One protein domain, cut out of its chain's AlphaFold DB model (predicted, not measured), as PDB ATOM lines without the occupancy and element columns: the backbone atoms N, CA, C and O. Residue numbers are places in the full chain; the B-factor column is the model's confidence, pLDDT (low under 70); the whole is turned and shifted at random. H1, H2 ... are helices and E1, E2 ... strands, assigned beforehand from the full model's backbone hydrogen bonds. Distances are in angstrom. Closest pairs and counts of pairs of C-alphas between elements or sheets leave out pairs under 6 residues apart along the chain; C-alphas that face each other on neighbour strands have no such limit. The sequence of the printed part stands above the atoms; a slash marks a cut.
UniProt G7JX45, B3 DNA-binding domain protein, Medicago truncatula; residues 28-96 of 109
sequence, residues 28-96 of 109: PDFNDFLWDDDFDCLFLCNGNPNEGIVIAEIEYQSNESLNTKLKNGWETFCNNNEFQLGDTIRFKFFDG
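Overview. This is residues 28 to 96 of the 109 residues of the protein "B3 DNA-binding domain protein" of Medicago truncatula (UniProt G7JX45). A small staggered sheet of three strands, E1 to E3, has the short helix H2 over E2, while a lone strand, E4, crosses the sheet at a distance, near E1. The short helix H1 sits off the sheet, toward the end where the loop from E2 to E3 lies, and residues 84 to 90, of which 88 to 90 belong to E4, stick out. The printed part has 69 residues, with two named helices and four named strands in the order H1, E1, E2, E3, H2, E4; the sheet's order is E1, E2, E3, all antiparallel, and the class is mixed, helices and strands. The whole is only just compact, close to loose, with a radius of gyration of the C-alphas of 12.7 A, and it spans 36 by 28 by 20 A.

Along the chain. E2, residues 54 to 59, measures 16.0 A from first to last C-alpha, and C-alpha 54 is at (247.038, 158.252, 325.949). E1, residues 41 to 45, measures 13.1 A, and E3, residues 69 to 71, measures 6.1 A. H2, residues 74 to 80, measures 10.0 A. H1, residues 28 to 35, measures 11.2 A and begins with C-alpha 28 at (269.553, 159.429, 325.582). E4, residues 88 to 93, measures 17.0 A and ends with C-alpha 93 at (256.597, 169.206, 327.977).

Arrangement. E1, E2 and E3 form a meander, each strand the antiparallel neighbour of the one before. E2 is the inner strand, and its pairing is staggered: residues 54 to 57 pair with E1 and residues 57 to 59 with E3. In the hairpin of E1 and E2, N 42 and O 56 are 2.8 A apart, within hydrogen-bond range. In the hairpin of E2 and E3, N 59 and O 69 are within range at 2.8 A. H2 is on the sheet at a height of 8.1 A, over E2, and runs along the strands, at 5 degrees to E2 on the local plane. Their closest C-alphas are those of Ala 56 and Trp 74, 5.3 A apart. E4 pairs with no named strand; it is near E1, with 5 pairs of C-alphas within 10 A, and apart from E2, E3 and H2. H1 is only just not on the sheet, with 4 pairs of C-alphas within 10 A, and is apart from H2 and E4. In H2 every O i to N i+4 pair is within hydrogen-bond range; in H1 it is 2 of 4.

Size, cuts and confidence. The two C-alphas farthest apart are those of Asn 50 and Glu 64, at 38.2 A. The printed part has no cut and no long link. The mean pLDDT of the printed part is 82.0, and it is under 70 at residue 32, residues 35 to 37, residues 62 to 66 and residue 96.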
ATOM      1  N   PRO A  28     268.788 159.449 324.337       76.00
ATOM      2  CA  PRO A  28     269.553 159.429 325.582       76.00
ATOM      3  C   PRO A  28     269.366 160.685 326.434       76.00
ATOM      4  O   PRO A  28     269.017 160.589 327.601       76.00
ATOM      5  N   ASP A  29     269.452 161.861 325.817       74.50
ATOM      6  CA  ASP A  29     269.287 163.147 326.504       74.50
ATOM      7  C   ASP A  29     267.848 163.392 326.986       74.50
ATOM      8  O   ASP A  29     267.598 164.358 327.690       74.50
ATOM      9  N   PHE A  30     266.872 162.577 326.571       76.25
ATOM     10  CA  PHE A  30     265.515 162.589 327.125       76.25
ATOM     11  C   PHE A  30     265.460 161.798 328.440       76.25
ATOM     12  O   PHE A  30     264.653 162.109 329.313       76.25
ATOM     13  N   ASN A  31     266.327 160.794 328.596       71.31
ATOM     14  CA  ASN A  31     266.387 159.927 329.767       71.31
ATOM     15  C   ASN A  31     266.791 160.689 331.034       71.31
ATOM     16  O   ASN A  31     266.170 160.486 332.074       71.31
ATOM     17  N   ASP A  32     267.738 161.624 330.926       69.06
ATOM     18  CA  ASP A  32     268.147 162.499 332.036       69.06
ATOM     19  C   ASP A  32     266.952 163.262 332.641       69.06
ATOM     20  O   ASP A  32     266.924 163.567 333.828       69.06
ATOM     21  N   PHE A  33     265.917 163.536 331.840       70.56
ATOM     22  CA  PHE A  33     264.715 164.236 332.296       70.56
ATOM     23  C   PHE A  33     263.696 163.315 332.956       70.56
ATOM     24  O   PHE A  33     262.909 163.793 333.766       70.56
ATOM     25  N   LEU A  34     263.689 162.031 332.601       71.38
ATOM     26  CA  LEU A  34     262.775 161.041 333.165       71.38
ATOM     27  C   LEU A  34     263.250 160.542 334.535       71.38
ATOM     28  O   LEU A  34     262.432 160.353 335.429       71.38
ATOM     29  N   TRP A  35     264.566 160.381 334.701       66.00
ATOM     30  CA  TRP A  35     265.177 159.841 335.922       66.00
ATOM     31  C   TRP A  35     265.085 160.776 337.128       66.00
ATOM     32  O   TRP A  35     265.032 160.304 338.258       66.00
ATOM     33  N   ASP A  36     265.051 162.089 336.902       66.50
ATOM     34  CA  ASP A  36     265.016 163.068 337.993       66.50
ATOM     35  C   ASP A  36     263.682 163.079 338.765       66.50
ATOM     36  O   ASP A  36     263.650 163.547 339.902       66.50
ATOM     37  N   ASP A  37     262.593 162.588 338.166       69.12
ATOM     38  CA  ASP A  37     261.233 162.691 338.714       69.12
ATOM     39  C   ASP A  37     260.528 161.326 338.891       69.12
ATOM     40  O   ASP A  37     259.346 161.292 339.231       69.12
ATOM     41  N   ASP A  38     261.248 160.214 338.684       74.31
ATOM     42  CA  ASP A  38     260.782 158.829 338.898       74.31
ATOM     43  C   ASP A  38     259.437 158.514 338.210       74.31
ATOM     44  O   ASP A  38     258.506 157.952 338.787       74.31
ATOM     45  N   PHE A  39     259.291 158.946 336.953       83.69
ATOM     46  CA  PHE A  39     258.072 158.678 336.197       83.69
ATOM     47  C   PHE A  39     258.042 157.231 335.691       83.69
ATOM     48  O   PHE A  39     258.940 156.804 334.968       83.69
ATOM     49  N   ASP A  40     256.945 156.521 335.965       87.75
ATOM     50  CA  ASP A  40     256.654 155.206 335.371       87.75
ATOM     51  C   ASP A  40     255.923 155.309 334.018       87.75
ATOM     52  O   ASP A  40     255.864 154.350 333.243       87.75
ATOM     53  N   CYS A  41     255.317 156.463 333.718       91.50
ATOM     54  CA  CYS A  41     254.516 156.673 332.512       91.50
ATOM     55  C   CYS A  41     254.523 158.134 332.030       91.50
ATOM     56  O   CYS A  41     254.767 159.062 332.803       91.50
ATOM     57  N   LEU A  42     254.212 158.332 330.746       91.81
ATOM     58  CA  LEU A  42     253.944 159.636 330.137       91.81
ATOM     59  C   LEU A  42     252.490 159.734 329.659       91.81
ATOM     60  O   LEU A  42     251.955 158.806 329.057       91.81
ATOM     61  N   PHE A  43     251.882 160.901 329.852       93.00
ATOM     62  CA  PHE A  43     250.595 161.295 329.285       93.00
ATOM     63  C   PHE A  43     250.831 161.984 327.937       93.00
ATOM     64  O   PHE A  43     251.255 163.141 327.875       93.00
ATOM     65  N   LEU A  44     250.573 161.265 326.849       93.38
ATOM     66  CA  LEU A  44     250.799 161.719 325.481       93.38
ATOM     67  C   LEU A  44     249.567 162.439 324.936       93.38
ATOM     68  O   LEU A  44     248.452 161.919 324.990       93.38
ATOM     69  N   CYS A  45     249.784 163.620 324.364       93.00
ATOM     70  CA  CYS A  45     248.746 164.430 323.734       93.00
ATOM     71  C   CYS A  45     249.243 164.985 322.393       93.00
ATOM     72  O   CYS A  45     250.356 165.499 322.312       93.00
ATOM     73  N   ASN A  46     248.425 164.933 321.346       90.44
ATOM     74  CA  ASN A  46     248.710 165.577 320.063       90.44
ATOM     75  C   ASN A  46     247.700 166.706 319.840       90.44
ATOM     76  O   ASN A  46     246.606 166.473 319.344       90.44
ATOM     77  N   GLY A  47     248.056 167.926 320.244       82.69
ATOM     78  CA  GLY A  47     247.154 169.077 320.176       82.69
ATOM     79  C   GLY A  47     246.528 169.413 321.527       82.69
ATOM     80  O   GLY A  47     247.251 169.645 322.499       82.69
ATOM     81  N   ASN A  48     245.200 169.524 321.569       74.38
ATOM     82  CA  ASN A  48     244.472 169.939 322.763       74.38
ATOM     83  C   ASN A  48     244.300 168.753 323.735       74.38
ATOM     84  O   ASN A  48     243.774 167.721 323.324       74.38
ATOM     85  N   PRO A  49     244.656 168.880 325.031       71.62
ATOM     86  CA  PRO A  49     244.439 167.824 326.031       71.62
ATOM     87  C   PRO A  49     243.005 167.294 326.094       71.62
ATOM     88  O   PRO A  49     242.790 166.130 326.420       71.62
ATOM     89  N   ASN A  50     242.022 168.136 325.769       76.44
ATOM     90  CA  ASN A  50     240.607 167.767 325.791       76.44
ATOM     91  C   ASN A  50     240.197 166.856 324.620       76.44
ATOM     92  O   ASN A  50     239.113 166.283 324.659       76.44
ATOM     93  N   GLU A  51     241.035 166.733 323.588       75.44
ATOM     94  CA  GLU A  51     240.785 165.887 322.411       75.44
ATOM     95  C   GLU A  51     241.272 164.446 322.611       75.44
ATOM     96  O   GLU A  51     240.938 163.563 321.825       75.44
ATOM     97  N   GLY A  52     242.010 164.185 323.691       84.38
ATOM     98  CA  GLY A  52     242.418 162.843 324.075       84.38
ATOM     99  C   GLY A  52     243.832 162.796 324.635       84.38
ATOM    100  O   GLY A  52     244.745 163.489 324.178       84.38
ATOM    101  N   ILE A  53     244.005 161.928 325.627       92.50
ATOM    102  CA  ILE A  53     245.292 161.620 326.242       92.50
ATOM    103  C   ILE A  53     245.460 160.109 326.216       92.50
ATOM    104  O   ILE A  53     244.532 159.369 326.540       92.50
ATOM    105  N   VAL A  54     246.654 159.659 325.849       94.88
ATOM    106  CA  VAL A  54     247.038 158.252 325.949       94.88
ATOM    107  C   VAL A  54     248.175 158.131 326.947       94.88
ATOM    108  O   VAL A  54     249.146 158.879 326.882       94.88
ATOM    109  N   ILE A  55     248.052 157.194 327.879       95.12
ATOM    110  CA  ILE A  55     249.119 156.874 328.827       95.12
ATOM    111  C   ILE A  55     250.048 155.875 328.142       95.12
ATOM    112  O   ILE A  55     249.574 154.854 327.655       95.12
ATOM    113  N   ALA A  56     251.343 156.182 328.091       94.50
ATOM    114  CA  ALA A  56     252.380 155.272 327.626       94.50
ATOM    115  C   ALA A  56     253.337 154.945 328.774       94.50
ATOM    116  O   ALA A  56     253.862 155.850 329.424       94.50
ATOM    117  N   GLU A  57     253.567 153.660 329.021       93.56
ATOM    118  CA  GLU A  57     254.486 153.205 330.068       93.56
ATOM    119  C   GLU A  57     255.945 153.403 329.655       93.56
ATOM    120  O   GLU A  57     256.311 153.211 328.491       93.56
ATOM    121  N   ILE A  58     256.786 153.735 330.631       89.94
ATOM    122  CA  ILE A  58     258.227 153.875 330.461       89.94
ATOM    123  C   ILE A  58     258.891 152.555 330.859       89.94
ATOM    124  O   ILE A  58     258.692 152.025 331.947       89.94
ATOM    125  N   GLU A  59     259.701 152.007 329.962       88.19
ATOM    126  CA  GLU A  59     260.601 150.900 330.257       88.19
ATOM    127  C   GLU A  59     262.033 151.419 330.267       88.19
ATOM    128  O   GLU A  59     262.627 151.671 329.213       88.19
ATOM    129  N   TYR A  60     262.589 151.564 331.467       82.56
ATOM    130  CA  TYR A  60     264.011 151.807 331.650       82.56
ATOM    131  C   TYR A  60     264.777 150.522 331.331       82.56
ATOM    132  O   TYR A  60     264.559 149.480 331.951       82.56
ATOM    133  N   GLN A  61     265.672 150.579 330.347       72.25
ATOM    134  CA  GLN A  61     266.705 149.553 330.220       72.25
ATOM    135  C   GLN A  61     267.861 149.897 331.164       72.25
ATOM    136  O   GLN A  61     267.994 151.046 331.580       72.25
ATOM    137  N   SER A  62     268.641 148.886 331.560       64.31
ATOM    138  CA  SER A  62     269.697 149.009 332.572       64.31
ATOM    139  C   SER A  62     270.587 150.235 332.358       64.31
ATOM    140  O   SER A  62     270.799 150.669 331.228       64.31
ATOM    141  N   ASN A  63     271.167 150.736 333.450       57.12
ATOM    142  CA  ASN A  63     271.920 151.996 333.551       57.12
ATOM    143  C   ASN A  63     273.094 152.137 332.554       57.12
ATOM    144  O   ASN A  63     273.643 153.221 332.395       57.12
ATOM    145  N   GLU A  64     273.493 151.051 331.890       59.94
ATOM    146  CA  GLU A  64     274.557 151.014 330.879       59.94
ATOM    147  C   GLU A  64     274.040 151.243 329.447       59.94
ATOM    148  O   GLU A  64     274.821 151.470 328.523       59.94
ATOM    149  N   SER A  65     272.721 151.200 329.247       58.75
ATOM    150  CA  SER A  65     272.063 151.390 327.958       58.75
ATOM    151  C   SER A  65     271.048 152.528 328.051       58.75
ATOM    152  O   SER A  65     270.011 152.407 328.692       58.75
ATOM    153  N   LEU A  66     271.322 153.643 327.369       63.66
ATOM    154  CA  LEU A  66     270.433 154.812 327.250       63.66
ATOM    155  C   LEU A  66     269.229 154.520 326.324       63.66
ATOM    156  O   LEU A  66     268.881 155.308 325.449       63.66
ATOM    157  N   ASN A  67     268.630 153.340 326.483       74.31
ATOM    158  CA  ASN A  67     267.612 152.752 325.619       74.31
ATOM    159  C   ASN A  67     266.242 152.747 326.305       74.31
ATOM    160  O   ASN A  67     265.518 151.753 326.230       74.31
ATOM    161  N   THR A  68     265.885 153.833 326.986       84.81
ATOM    162  CA  THR A  68     264.555 153.989 327.583       84.81
ATOM    163  C   THR A  68     263.492 153.969 326.495       84.81
ATOM    164  O   THR A  68     263.650 154.591 325.441       84.81
ATOM    165  N   LYS A  69     262.414 153.222 326.727       87.81
ATOM    166  CA  LYS A  69     261.350 153.013 325.744       87.81
ATOM    167  C   LYS A  69     260.012 153.485 326.275       87.81
ATOM    168  O   LYS A  69     259.697 153.247 327.432       87.81
ATOM    169  N   LEU A  70     259.198 154.057 325.396       90.31
ATOM    170  CA  LEU A  70     257.753 154.090 325.582       90.31
ATOM    171  C   LEU A  70     257.171 152.794 325.047       90.31
ATOM    172  O   LEU A  70     257.393 152.477 323.883       90.31
ATOM    173  N   LYS A  71     256.436 152.064 325.874       90.94
ATOM    174  CA  LYS A  71     255.658 150.874 325.502       90.94
ATOM    175  C   LYS A  71     254.197 151.085 325.900       90.94
ATOM    176  O   LYS A  71     253.843 152.193 326.286       90.94
ATOM    177  N   ASN A  72     253.362 150.050 325.761       91.62
ATOM    178  CA  ASN A  72     251.999 149.964 326.309       91.62
ATOM    179  C   ASN A  72     251.227 151.295 326.268       91.62
ATOM    180  O   ASN A  72     251.253 152.067 327.220       91.62
ATOM    181  N   GLY A  73     250.567 151.562 325.139       92.44
ATOM    182  CA  GLY A  73     249.865 152.822 324.866       92.44
ATOM    183  C   GLY A  73     250.527 153.663 323.775       92.44
ATOM    184  O   GLY A  73     249.833 154.378 323.058       92.44
ATOM    185  N   TRP A  74     251.835 153.500 323.547       92.88
ATOM    186  CA  TRP A  74     252.524 154.140 322.420       92.88
ATOM    187  C   TRP A  74     251.898 153.792 321.057       92.88
ATOM    188  O   TRP A  74     251.574 154.683 320.275       92.88
ATOM    189  N   GLU A  75     251.671 152.506 320.788       89.94
ATOM    190  CA  GLU A  75     251.059 152.046 319.535       89.94
ATOM    191  C   GLU A  75     249.650 152.624 319.345       89.94
ATOM    192  O   GLU A  75     249.336 153.177 318.292       89.94
ATOM    193  N   THR A  76     248.823 152.572 320.393       91.25
ATOM    194  CA  THR A  76     247.481 153.168 320.404       91.25
ATOM    195  C   THR A  76     247.535 154.659 320.086       91.25
ATOM    196  O   THR A  76     246.746 155.153 319.285       91.25
ATOM    197  N   PHE A  77     248.485 155.380 320.683       92.31
ATOM    198  CA  PHE A  77     248.671 156.801 320.429       92.31
ATOM    199  C   PHE A  77     249.050 157.081 318.972       92.31
ATOM    200  O   PHE A  77     248.463 157.973 318.359       92.31
ATOM    201  N   CYS A  78     249.974 156.307 318.394       89.69
ATOM    202  CA  CYS A  78     250.330 156.421 316.981       89.69
ATOM    203  C   CYS A  78     249.133 156.165 316.065       89.69
ATOM    204  O   CYS A  78     248.885 156.973 315.174       89.69
ATOM    205  N   ASN A  79     248.367 155.103 316.319       89.12
ATOM    206  CA  ASN A  79     247.202 154.743 315.514       89.12
ATOM    207  C   ASN A  79     246.114 155.824 315.570       89.12
ATOM    208  O   ASN A  79     245.608 156.232 314.529       89.12
ATOM    209  N   ASN A  80     245.813 156.351 316.761       90.06
ATOM    210  CA  ASN A  80     244.815 157.412 316.936       90.06
ATOM    211  C   ASN A  80     245.201 158.726 316.237       90.06
ATOM    212  O   ASN A  80     244.326 159.528 315.927       90.06
ATOM    213  N   ASN A  81     246.498 158.960 316.019       88.62
ATOM    214  CA  ASN A  81     247.035 160.192 315.436       88.62
ATOM    215  C   ASN A  81     247.619 160.001 314.028       88.62
ATOM    216  O   ASN A  81     248.230 160.922 313.477       88.62
ATOM    217  N   GLU A  82     247.438 158.807 313.457       89.12
ATOM    218  CA  GLU A  82     247.889 158.406 312.122       89.12
ATOM    219  C   GLU A  82     249.412 158.543 311.915       89.12
ATOM    220  O   GLU A  82     249.885 158.799 310.805       89.12
ATOM    221  N   PHE A  83     250.212 158.458 312.984       87.56
ATOM    222  CA  PHE A  83     251.670 158.538 312.868       87.56
ATOM    223  C   PHE A  83     252.224 157.299 312.171       87.56
ATOM    224  O   PHE A  83     251.839 156.171 312.478       87.56
ATOM    225  N   GLN A  84     253.171 157.507 311.261       84.62
ATOM    226  CA  GLN A  84     253.747 156.440 310.446       84.62
ATOM    227  C   GLN A  84     255.275 156.462 310.454       84.62
ATOM    228  O   GLN A  84     255.918 157.463 310.768       84.62
ATOM    229  N   LEU A  85     255.886 155.341 310.069       82.88
ATOM    230  CA  LEU A  85     257.336 155.273 309.889       82.88
ATOM    231  C   LEU A  85     257.832 156.339 308.917       82.88
ATOM    232  O   LEU A  85     257.251 156.543 307.855       82.88
ATOM    233  N   GLY A  86     258.954 156.964 309.266       82.88
ATOM    234  CA  GLY A  86     259.506 158.080 308.503       82.88
ATOM    235  C   GLY A  86     258.981 159.443 308.948       82.88
ATOM    236  O   GLY A  86     259.650 160.441 308.674       82.88
ATOM    237  N   ASP A  87     257.879 159.506 309.707       85.00
ATOM    238  CA  ASP A  87     257.478 160.754 310.348       85.00
ATOM    239  C   ASP A  87     258.564 161.187 311.340       85.00
ATOM    240  O   ASP A  87     259.089 160.413 312.151       85.00
ATOM    241  N   THR A  88     258.896 162.472 311.286       87.00
ATOM    242  CA  THR A  88     259.645 163.118 312.358       87.00
ATOM    243  C   THR A  88     258.636 163.711 313.321       87.00
ATOM    244  O   THR A  88     257.761 164.469 312.913       87.00
ATOM    245  N   ILE A  89     258.770 163.402 314.601       87.69
ATOM    246  CA  ILE A  89     257.917 163.904 315.671       87.69
ATOM    247  C   ILE A  89     258.739 164.729 316.661       87.69
ATOM    248  O   ILE A  89     259.967 164.626 316.751       87.69
ATOM    249  N   ARG A  90     258.055 165.590 317.406       87.25
ATOM    250  CA  ARG A  90     258.636 166.352 318.506       87.25
ATOM    251  C   ARG A  90     257.908 166.056 319.796       87.25
ATOM    252  O   ARG A  90     256.688 166.140 319.829       87.25
ATOM    253  N   PHE A  91     258.680 165.826 320.852       86.75
ATOM    254  CA  PHE A  91     258.188 165.789 322.225       86.75
ATOM    255  C   PHE A  91     258.409 167.155 322.882       86.75
ATOM    256  O   PHE A  91     259.507 167.721 322.807       86.75
ATOM    257  N   LYS A  92     257.374 167.698 323.523       84.25
ATOM    258  CA  LYS A  92     257.428 168.967 324.257       84.25
ATOM    259  C   LYS A  92     256.633 168.861 325.555       84.25
ATOM    260  O   LYS A  92     255.438 168.597 325.521       84.25
ATOM    261  N   PHE A  93     257.274 169.137 326.681       81.44
ATOM    262  CA  PHE A  93     256.597 169.206 327.977       81.44
ATOM    263  C   PHE A  93     255.643 170.402 328.067       81.44
ATOM    264  O   PHE A  93     255.907 171.467 327.489       81.44
ATOM    265  N   PHE A  94     254.556 170.235 328.819       77.88
ATOM    266  CA  PHE A  94     253.631 171.325 329.124       77.88
ATOM    267  C   PHE A  94     254.336 172.433 329.913       77.88
ATOM    268  O   PHE A  94     255.075 172.177 330.864       77.88
ATOM    269  N   ASP A  95     254.139 173.678 329.476       71.56
ATOM    270  CA  ASP A  95     254.642 174.905 330.112       71.56
ATOM    271  C   ASP A  95     256.145 174.931 330.442       71.56
ATOM    272  O   ASP A  95     256.599 175.713 331.277       71.56
ATOM    273  N   GLY A  96     256.942 174.077 329.788       66.00
ATOM    274  CA  GLY A  96     258.379 173.957 330.043       66.00
ATOM    275  C   GLY A  96     258.732 173.454 331.446       66.00
ATOM    276  O   GLY A  96     259.907 173.507 331.813       66.00
TER     277      GLY A  96